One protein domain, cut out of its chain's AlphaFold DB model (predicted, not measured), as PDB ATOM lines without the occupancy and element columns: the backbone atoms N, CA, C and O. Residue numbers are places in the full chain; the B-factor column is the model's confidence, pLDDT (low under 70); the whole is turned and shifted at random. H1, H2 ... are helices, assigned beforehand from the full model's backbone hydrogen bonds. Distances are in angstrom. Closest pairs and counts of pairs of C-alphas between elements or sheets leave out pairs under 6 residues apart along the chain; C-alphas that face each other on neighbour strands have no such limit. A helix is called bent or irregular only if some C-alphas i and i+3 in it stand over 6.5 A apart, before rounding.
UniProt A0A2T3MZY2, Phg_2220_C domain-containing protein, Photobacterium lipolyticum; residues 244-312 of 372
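AT A GLANCE: This is residues 244 to 312 of the 372 residues of the protein "Phg_2220_C domain-containing protein" of Photobacterium lipolyticum (UniProt A0A2T3MZY2). Two helices, H3 and H4, fold back on each other as a crossed helical hairpin, and the first part of H1 packs across both of them. The short helix H2 sits on the way from H1 back to H3, close to H3 alone, while residues 306 to 312, the last turns of H4 and the residues after it, stick out as an arm. The printed part has 69 residues with four named helices, H1, H2, H3 and H4 in that order, and no named strand; its class is all helix. It is compact, with a radius of gyration of the C-alphas of 12.0 A, and spans 36 by 26 by 19 A.

IN THESE COORDINATES: Find C-alpha 244 at (12.238, -33.553, -13.203); from there H1 runs through residues 244 to 256, 18.3 A long. Next comes H2, residues 260 to 265. H3 takes residues 271 to 287 and is 24.9 A long; look for C-alpha 271 at (-2.205, -35.973, -17.352). H3 has a kink of 39 degrees near residue 279 and is only just irregular, with C-alphas 279 and 282 6.7 A apart. H4, the longest helix, takes residues 291 to 310, is 28.5 A long, and ends with C-alpha 310 at (-5.898, -26.857, -3.923).

HOW THE PARTS SIT: Start at H1, which with residues 246 to 250 alone touches residues 273 to 277 of H3; the closest C-alphas, of Val 246 and Ser 273, are 5.6 A apart. These two run the same way at a steep tilt of 63 degrees. With residues 244 to 247 alone H1 touches residues 294 to 298 of H4, closest at the C-alphas of Tyr 247 and Lys 295, 6.5 A apart, at a steep tilt of 57 degrees, opposite ways. H1 and H2 are only just apart, with closest C-alphas at 8.0 A. H2 is close to H3 but not clearly touching: the closest C-alphas, of Leu 263 and Leu 274, are 8.0 A apart. H2 and H4 are apart. H3 and H4 form a hairpin and touch, closest at the C-alphas of Ile 276 and Glu 301, 6.5 A apart; they run opposite ways at a steep tilt of 39 degrees. The helix packing is mostly crossed, with no touching pair at a shallow tilt. In H1 and H4 every O i to N i+4 pair is within hydrogen-bond range; in H3 10 of 13 are, and in H2 0 of 2, beside 1 of 3 O i to N i+3 pairs.

THE WHOLE: The two C-alphas farthest apart are those of Arg 257 and Glu 311, at 36.1 A. Residues 255 to 261 stand free, as do residues 306 to 312, of which 306 to 310 belong to H4; the body without them spans 26 by 22 by 16 A. The printed part has no cut, and the three links between its helices are tight. The mean pLDDT of the printed part is 74.0; look for values under 70 at residues 255 to 266, 285 to 288, 310 and 312.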
ATOM      1  N   ASP A 244      11.311 -32.701 -12.458       75.38
ATOM      2  CA  ASP A 244      12.238 -33.553 -13.203       75.38
ATOM      3  C   ASP A 244      11.522 -34.673 -13.969       75.38
ATOM      4  O   ASP A 244      11.952 -35.020 -15.071       75.38
ATOM      5  N   GLU A 245      10.413 -35.197 -13.441       80.31
ATOM      6  CA  GLU A 245       9.569 -36.175 -14.139       80.31
ATOM      7  C   GLU A 245       8.899 -35.553 -15.361       80.31
ATOM      8  O   GLU A 245       9.035 -36.087 -16.464       80.31
ATOM      9  N   VAL A 246       8.278 -34.377 -15.204       82.50
ATOM     10  CA  VAL A 246       7.674 -33.644 -16.328       82.50
ATOM     11  C   VAL A 246       8.736 -33.265 -17.358       82.50
ATOM     12  O   VAL A 246       8.539 -33.473 -18.553       82.50
ATOM     13  N   TYR A 247       9.890 -32.749 -16.922       84.12
ATOM     14  CA  TYR A 247      10.986 -32.404 -17.830       84.12
ATOM     15  C   TYR A 247      11.446 -33.614 -18.652       84.12
ATOM     16  O   TYR A 247      11.604 -33.504 -19.867       84.12
ATOM     17  N   LYS A 248      11.618 -34.777 -18.014       81.94
ATOM     18  CA  LYS A 248      12.054 -36.008 -18.681       81.94
ATOM     19  C   LYS A 248      11.027 -36.513 -19.695       81.94
ATOM     20  O   LYS A 248      11.422 -36.953 -20.771       81.94
ATOM     21  N   GLU A 249       9.732 -36.431 -19.393       82.38
ATOM     22  CA  GLU A 249       8.672 -36.782 -20.350       82.38
ATOM     23  C   GLU A 249       8.656 -35.851 -21.566       82.38
ATOM     24  O   GLU A 249       8.591 -36.317 -22.705       82.38
ATOM     25  N   LEU A 250       8.768 -34.538 -21.342       84.31
ATOM     26  CA  LEU A 250       8.827 -33.548 -22.421       84.31
ATOM     27  C   LEU A 250      10.072 -33.738 -23.294       84.31
ATOM     28  O   LEU A 250       9.984 -33.691 -24.520       84.31
ATOM     29  N   GLU A 251      11.222 -34.003 -22.674       80.62
ATOM     30  CA  GLU A 251      12.474 -34.288 -23.371       80.62
ATOM     31  C   GLU A 251      12.360 -35.566 -24.210       80.62
ATOM     32  O   GLU A 251      12.689 -35.549 -25.395       80.62
ATOM     33  N   GLN A 252      11.808 -36.650 -23.657       75.88
ATOM     34  CA  GLN A 252      11.542 -37.884 -24.404       75.88
ATOM     35  C   GLN A 252      10.610 -37.647 -25.598       75.88
ATOM     36  O   GLN A 252      10.857 -38.177 -26.681       75.88
ATOM     37  N   TYR A 253       9.574 -36.825 -25.435       73.94
ATOM     38  CA  TYR A 253       8.684 -36.445 -26.529       73.94
ATOM     39  C   TYR A 253       9.420 -35.649 -27.625       73.94
ATOM     40  O   TYR A 253       9.350 -36.005 -28.805       73.94
ATOM     41  N   TRP A 254      10.176 -34.609 -27.262       74.88
ATOM     42  CA  TRP A 254      10.887 -33.764 -28.230       74.88
ATOM     43  C   TRP A 254      12.057 -34.470 -28.923       74.88
ATOM     44  O   TRP A 254      12.348 -34.156 -30.080       74.88
ATOM     45  N   MET A 255      12.677 -35.457 -28.273       64.25
ATOM     46  CA  MET A 255      13.703 -36.315 -28.879       64.25
ATOM     47  C   MET A 255      13.135 -37.224 -29.981       64.25
ATOM     48  O   MET A 255      13.866 -37.599 -30.898       64.25
ATOM     49  N   VAL A 256      11.844 -37.581 -29.921       62.19
ATOM     50  CA  VAL A 256      11.255 -38.613 -30.791       62.19
ATOM     51  C   VAL A 256      10.784 -38.094 -32.154       62.19
ATOM     52  O   VAL A 256      10.906 -38.860 -33.106       62.19
ATOM     53  N   ARG A 257      10.300 -36.845 -32.302       53.94
ATOM     54  CA  ARG A 257      10.142 -36.095 -33.586       53.94
ATOM     55  C   ARG A 257       9.199 -34.890 -33.445       53.94
ATOM     56  O   ARG A 257       8.203 -34.939 -32.736       53.94
ATOM     57  N   ARG A 258       9.477 -33.844 -34.238       56.41
ATOM     58  CA  ARG A 258       8.693 -32.605 -34.448       56.41
ATOM     59  C   ARG A 258       7.351 -32.834 -35.183       56.41
ATOM     60  O   ARG A 258       7.141 -32.249 -36.242       56.41
ATOM     61  N   ASP A 259       6.461 -33.679 -34.667       57.31
ATOM     62  CA  ASP A 259       5.151 -33.939 -35.290       57.31
ATOM     63  C   ASP A 259       3.976 -33.540 -34.364       57.31
ATOM     64  O   ASP A 259       3.812 -34.129 -33.293       57.31
ATOM     65  N   PRO A 260       3.144 -32.549 -34.747       57.94
ATOM     66  CA  PRO A 260       1.961 -32.134 -33.990       57.94
ATOM     67  C   PRO A 260       0.921 -33.241 -33.755       57.94
ATOM     68  O   PRO A 260       0.193 -33.178 -32.760       57.94
ATOM     69  N   ASP A 261       0.838 -34.242 -34.636       59.38
ATOM     70  CA  ASP A 261      -0.128 -35.338 -34.511       59.38
ATOM     71  C   ASP A 261       0.331 -36.403 -33.503       59.38
ATOM     72  O   ASP A 261      -0.496 -37.104 -32.909       59.38
ATOM     73  N   LEU A 262       1.633 -36.461 -33.205       61.06
ATOM     74  CA  LEU A 262       2.169 -37.314 -32.145       61.06
ATOM     75  C   LEU A 262       1.824 -36.792 -30.751       61.06
ATOM     76  O   LEU A 262       1.606 -37.609 -29.864       61.06
ATOM     77  N   LEU A 263       1.685 -35.475 -30.545       63.03
ATOM     78  CA  LEU A 263       1.296 -34.900 -29.245       63.03
ATOM     79  C   LEU A 263      -0.021 -35.484 -28.719       63.03
ATOM     80  O   LEU A 263      -0.150 -35.799 -27.536       63.03
ATOM     81  N   LYS A 264      -1.007 -35.613 -29.612       64.44
ATOM     82  CA  LYS A 264      -2.354 -36.091 -29.275       64.44
ATOM     83  C   LYS A 264      -2.389 -37.595 -29.013       64.44
ATOM     84  O   LYS A 264      -3.245 -38.054 -28.268       64.44
ATOM     85  N   ASN A 265      -1.465 -38.334 -29.620       65.19
ATOM     86  CA  ASN A 265      -1.394 -39.792 -29.552       65.19
ATOM     87  C   ASN A 265      -0.303 -40.294 -28.589       65.19
ATOM     88  O   ASN A 265      -0.147 -41.505 -28.414       65.19
ATOM     89  N   HIS A 266       0.463 -39.385 -27.977       69.31
ATOM     90  CA  HIS A 266       1.517 -39.716 -27.030       69.31
ATOM     91  C   HIS A 266       0.920 -40.220 -25.713       69.31
ATOM     92  O   HIS A 266      -0.032 -39.648 -25.178       69.31
ATOM     93  N   LYS A 267       1.496 -41.302 -25.182       73.94
ATOM     94  CA  LYS A 267       1.119 -41.863 -23.884       73.94
ATOM     95  C   LYS A 267       1.887 -41.135 -22.781       73.94
ATOM     96  O   LYS A 267       2.984 -41.550 -22.430       73.94
ATOM     97  N   TRP A 268       1.306 -40.054 -22.277       73.88
ATOM     98  CA  TRP A 268       1.805 -39.324 -21.108       73.88
ATOM     99  C   TRP A 268       1.632 -40.177 -19.843       73.88
ATOM    100  O   TRP A 268       0.568 -40.781 -19.688       73.88
ATOM    101  N   ASN A 269       2.625 -40.241 -18.941       76.94
ATOM    102  CA  ASN A 269       2.425 -40.926 -17.654       76.94
ATOM    103  C   ASN A 269       1.667 -40.036 -16.664       76.94
ATOM    104  O   ASN A 269       0.995 -40.558 -15.775       76.94
ATOM    105  N   HIS A 270       1.720 -38.713 -16.846       78.56
ATOM    106  CA  HIS A 270       0.951 -37.758 -16.055       78.56
ATOM    107  C   HIS A 270       0.060 -36.884 -16.947       78.56
ATOM    108  O   HIS A 270       0.532 -36.255 -17.895       78.56
ATOM    109  N   ASP A 271      -1.230 -36.789 -16.608       76.50
ATOM    110  CA  ASP A 271      -2.205 -35.973 -17.352       76.50
ATOM    111  C   ASP A 271      -1.795 -34.487 -17.398       76.50
ATOM    112  O   ASP A 271      -1.983 -33.809 -18.410       76.50
ATOM    113  N   VAL A 272      -1.164 -33.983 -16.330       79.56
ATOM    114  CA  VAL A 272      -0.667 -32.597 -16.249       79.56
ATOM    115  C   VAL A 272       0.501 -32.327 -17.196       79.56
ATOM    116  O   VAL A 272       0.602 -31.221 -17.727       79.56
ATOM    117  N   SER A 273       1.337 -33.323 -17.492       82.19
ATOM    118  CA  SER A 273       2.475 -33.156 -18.402       82.19
ATOM    119  C   SER A 273       2.042 -32.751 -19.807       82.19
ATOM    120  O   SER A 273       2.719 -31.945 -20.438       82.19
ATOM    121  N   LEU A 274       0.891 -33.234 -20.289       80.81
ATOM    122  CA  LEU A 274       0.334 -32.823 -21.581       80.81
ATOM    123  C   LEU A 274      -0.055 -31.342 -21.582       80.81
ATOM    124  O   LEU A 274       0.232 -30.628 -22.546       80.81
ATOM    125  N   TRP A 275      -0.712 -30.878 -20.519       82.62
ATOM    126  CA  TRP A 275      -1.123 -29.480 -20.396       82.62
ATOM    127  C   TRP A 275       0.092 -28.558 -20.313       82.62
ATOM    128  O   TRP A 275       0.142 -27.552 -21.018       82.62
ATOM    129  N   ILE A 276       1.109 -28.956 -19.544       84.06
ATOM    130  CA  ILE A 276       2.392 -28.249 -19.481       84.06
ATOM    131  C   ILE A 276       3.099 -28.285 -20.845       84.06
ATOM    132  O   ILE A 276       3.618 -27.265 -21.285       84.06
ATOM    133  N   MET A 277       3.080 -29.408 -21.575       82.88
ATOM    134  CA  MET A 277       3.625 -29.487 -22.941       82.88
ATOM    135  C   MET A 277       2.964 -28.428 -23.827       82.88
ATOM    136  O   MET A 277       3.645 -27.666 -24.506       82.88
ATOM    137  N   GLN A 278       1.632 -28.339 -23.805       79.56
ATOM    138  CA  GLN A 278       0.896 -27.396 -24.645       79.56
ATOM    139  C   GLN A 278       1.247 -25.934 -24.356       79.56
ATOM    140  O   GLN A 278       1.350 -25.166 -25.312       79.56
ATOM    141  N   THR A 279       1.456 -25.558 -23.090       81.19
ATOM    142  CA  THR A 279       1.835 -24.184 -22.723       81.19
ATOM    143  C   THR A 279       3.301 -23.892 -23.027       81.19
ATOM    144  O   THR A 279       3.635 -22.819 -23.525       81.19
ATOM    145  N   VAL A 280       4.185 -24.857 -22.772       81.81
ATOM    146  CA  VAL A 280       5.634 -24.670 -22.879       81.81
ATOM    147  C   VAL A 280       6.147 -24.849 -24.310       81.81
ATOM    148  O   VAL A 280       7.194 -24.291 -24.634       81.81
ATOM    149  N   LYS A 281       5.428 -25.553 -25.202       78.38
ATOM    150  CA  LYS A 281       5.898 -25.805 -26.581       78.38
ATOM    151  C   LYS A 281       6.214 -24.509 -27.331       78.38
ATOM    152  O   LYS A 281       7.250 -24.426 -27.981       78.38
ATOM    153  N   ASP A 282       5.344 -23.502 -27.239       71.69
ATOM    154  CA  ASP A 282       5.479 -22.281 -28.035       71.69
ATOM    155  C   ASP A 282       6.646 -21.444 -27.505       71.69
ATOM    156  O   ASP A 282       7.446 -20.929 -28.283       71.69
ATOM    157  N   ASP A 283       6.821 -21.409 -26.182       71.25
ATOM    158  CA  ASP A 283       7.971 -20.779 -25.541       71.25
ATOM    159  C   ASP A 283       9.286 -21.500 -25.869       71.25
ATOM    160  O   ASP A 283      10.293 -20.845 -26.133       71.25
ATOM    161  N   PHE A 284       9.287 -22.833 -25.914       72.69
ATOM    162  CA  PHE A 284      10.457 -23.620 -26.296       72.69
ATOM    163  C   PHE A 284      10.881 -23.336 -27.744       72.69
ATOM    164  O   PHE A 284      12.057 -23.069 -28.000       72.69
ATOM    165  N   TYR A 285       9.929 -23.307 -28.685       69.12
ATOM    166  CA  TYR A 285      10.220 -23.059 -30.100       69.12
ATOM    167  C   TYR A 285      10.556 -21.599 -30.416       69.12
ATOM    168  O   TYR A 285      11.383 -21.348 -31.290       69.12
ATOM    169  N   GLN A 286       9.935 -20.634 -29.734       68.38
ATOM    170  CA  GLN A 286      10.134 -19.211 -30.030       68.38
ATOM    171  C   GLN A 286      11.308 -18.595 -29.266       68.38
ATOM    172  O   GLN A 286      11.955 -17.687 -29.784       68.38
ATOM    173  N   LYS A 287      11.588 -19.061 -28.042       69.81
ATOM    174  CA  LYS A 287      12.597 -18.457 -27.151       69.81
ATOM    175  C   LYS A 287      13.866 -19.293 -27.009       69.81
ATOM    176  O   LYS A 287      14.766 -18.873 -26.290       69.81
ATOM    177  N   ASN A 288      13.946 -20.437 -27.696       68.75
ATOM    178  CA  ASN A 288      15.101 -21.339 -27.703       68.75
ATOM    179  C   ASN A 288      15.616 -21.635 -26.280       68.75
ATOM    180  O   ASN A 288      16.801 -21.485 -25.980       68.75
ATOM    181  N   LEU A 289      14.681 -21.964 -25.383       71.69
ATOM    182  CA  LEU A 289      14.948 -22.129 -23.955       71.69
ATOM    183  C   LEU A 289      15.955 -23.261 -23.724       71.69
ATOM    184  O   LEU A 289      15.751 -24.388 -24.175       71.69
ATOM    185  N   GLY A 290      17.021 -22.962 -22.980       74.81
ATOM    186  CA  GLY A 290      17.967 -23.977 -22.530       74.81
ATOM    187  C   GLY A 290      17.356 -24.907 -21.469       74.81
ATOM    188  O   GLY A 290      16.322 -24.579 -20.879       74.81
ATOM    189  N   PRO A 291      18.006 -26.045 -21.155       72.31
ATOM    190  CA  PRO A 291      17.508 -27.025 -20.181       72.31
ATOM    191  C   PRO A 291      17.129 -26.423 -18.818       72.31
ATOM    192  O   PRO A 291      16.095 -26.759 -18.244       72.31
ATOM    193  N   SER A 292      17.940 -25.493 -18.310       70.50
ATOM    194  CA  SER A 292      17.721 -24.841 -17.013       70.50
ATOM    195  C   SER A 292      16.515 -23.897 -17.021       70.50
ATOM    196  O   SER A 292      15.694 -23.931 -16.102       70.50
ATOM    197  N   ASP A 293      16.373 -23.087 -18.071       78.62
ATOM    198  CA  ASP A 293      15.262 -22.137 -18.217       78.62
ATOM    199  C   ASP A 293      13.936 -22.859 -18.459       78.62
ATOM    200  O   ASP A 293      12.881 -22.458 -17.965       78.62
ATOM    201  N   LEU A 294      14.007 -23.981 -19.169       80.44
ATOM    202  CA  LEU A 294      12.892 -24.879 -19.391       80.44
ATOM    203  C   LEU A 294      12.419 -25.532 -18.083       80.44
ATOM    204  O   LEU A 294      11.227 -25.481 -17.785       80.44
ATOM    205  N   LYS A 295      13.330 -26.060 -17.250       81.12
ATOM    206  CA  LYS A 295      12.985 -26.562 -15.904       81.12
ATOM    207  C   LYS A 295      12.361 -25.477 -15.025       81.12
ATOM    208  O   LYS A 295      11.390 -25.742 -14.316       81.12
ATOM    209  N   LEU A 296      12.878 -24.247 -15.087       77.44
ATOM    210  CA  LEU A 296      12.289 -23.101 -14.389       77.44
ATOM    211  C   LEU A 296      10.873 -22.799 -14.883       77.44
ATOM    212  O   LEU A 296      10.001 -22.494 -14.069       77.44
ATOM    213  N   ARG A 297      10.620 -22.897 -16.194       81.81
ATOM    214  CA  ARG A 297       9.276 -22.694 -16.733       81.81
ATOM    215  C   ARG A 297       8.317 -23.803 -16.306       81.81
ATOM    216  O   ARG A 297       7.243 -23.482 -15.814       81.81
ATOM    217  N   ILE A 298       8.725 -25.065 -16.400       84.00
ATOM    218  CA  ILE A 298       7.935 -26.219 -15.937       84.00
ATOM    219  C   ILE A 298       7.578 -26.073 -14.456       84.00
ATOM    220  O   ILE A 298       6.427 -26.265 -14.083       84.00
ATOM    221  N   ARG A 299       8.533 -25.652 -13.616       80.12
ATOM    222  CA  ARG A 299       8.285 -25.382 -12.193       80.12
ATOM    223  C   ARG A 299       7.196 -24.330 -11.977       80.12
ATOM    224  O   ARG A 299       6.358 -24.501 -11.099       80.12
ATOM    225  N   ARG A 300       7.198 -23.244 -12.759       81.62
ATOM    226  CA  ARG A 300       6.150 -22.210 -12.674       81.62
ATOM    227  C   ARG A 300       4.783 -22.769 -13.054       81.62
ATOM    228  O   ARG A 300       3.817 -22.483 -12.362       81.62
ATOM    229  N   GLU A 301       4.712 -23.566 -14.117       83.62
ATOM    230  CA  GLU A 301       3.455 -24.185 -14.551       83.62
ATOM    231  C   GLU A 301       2.934 -25.191 -13.514       83.62
ATOM    232  O   GLU A 301       1.753 -25.164 -13.183       83.62
ATOM    233  N   LEU A 302       3.802 -26.024 -12.934       80.88
ATOM    234  CA  LEU A 302       3.416 -26.948 -11.862       80.88
ATOM    235  C   LEU A 302       2.879 -26.214 -10.632       80.88
ATOM    236  O   LEU A 302       1.840 -26.606 -10.121       80.88
ATOM    237  N   SER A 303       3.494 -25.099 -10.231       74.44
ATOM    238  CA  SER A 303       2.990 -24.278  -9.120       74.44
ATOM    239  C   SER A 303       1.598 -23.681  -9.395       74.44
ATOM    240  O   SER A 303       0.780 -23.550  -8.483       74.44
ATOM    241  N   LEU A 304       1.284 -23.354 -10.656       79.50
ATOM    242  CA  LEU A 304      -0.065 -22.925 -11.046       79.50
ATOM    243  C   LEU A 304      -1.075 -24.080 -10.966       79.50
ATOM    244  O   LEU A 304      -2.207 -23.872 -10.532       79.50
ATOM    245  N   TRP A 305      -0.665 -25.287 -11.357       78.50
ATOM    246  CA  TRP A 305      -1.490 -26.491 -11.243       78.50
ATOM    247  C   TRP A 305      -1.699 -26.931  -9.792       78.50
ATOM    248  O   TRP A 305      -2.809 -27.326  -9.453       78.50
ATOM    249  N   GLU A 306      -0.689 -26.808  -8.930       73.94
ATOM    250  CA  GLU A 306      -0.796 -27.054  -7.484       73.94
ATOM    251  C   GLU A 306      -1.897 -26.185  -6.879       73.94
ATOM    252  O   GLU A 306      -2.848 -26.705  -6.300       73.94
ATOM    253  N   LYS A 307      -1.844 -24.877  -7.145       73.19
ATOM    254  CA  LYS A 307      -2.873 -23.931  -6.708       73.19
ATOM    255  C   LYS A 307      -4.265 -24.280  -7.255       73.19
ATOM    256  O   LYS A 307      -5.254 -24.203  -6.535       73.19
ATOM    257  N   HIS A 308      -4.354 -24.683  -8.523       71.25
ATOM    258  CA  HIS A 308      -5.627 -25.065  -9.137       71.25
ATOM    259  C   HIS A 308      -6.242 -26.323  -8.498       71.25
ATOM    260  O   HIS A 308      -7.461 -26.413  -8.350       71.25
ATOM    261  N   VAL A 309      -5.405 -27.285  -8.104       70.81
ATOM    262  CA  VAL A 309      -5.832 -28.510  -7.414       70.81
ATOM    263  C   VAL A 309      -6.254 -28.213  -5.972       70.81
ATOM    264  O   VAL A 309      -7.273 -28.736  -5.519       70.81
ATOM    265  N   GLU A 310      -5.540 -27.326  -5.273       66.62
ATOM    266  CA  GLU A 310      -5.898 -26.857  -3.923       66.62
ATOM    267  C   GLU A 310      -7.256 -26.138  -3.884       66.62
ATOM    268  O   GLU A 310      -8.022 -26.297  -2.934       66.62
ATOM    269  N   GLU A 311      -7.606 -25.410  -4.946       71.62
ATOM    270  CA  GLU A 311      -8.913 -24.760  -5.121       71.62
ATOM    271  C   GLU A 311     -10.052 -25.758  -5.454       71.62
ATOM    272  O   GLU A 311     -11.198 -25.358  -5.669       71.62
ATOM    273  N   GLY A 312      -9.767 -27.068  -5.473       54.59
ATOM    274  CA  GLY A 312     -10.730 -28.138  -5.757       54.59
ATOM    275  C   GLY A 312     -10.878 -28.475  -7.245       54.59
ATOM    276  O   GLY A 312     -11.762 -29.253  -7.619       54.59
TER     277      GLY A 312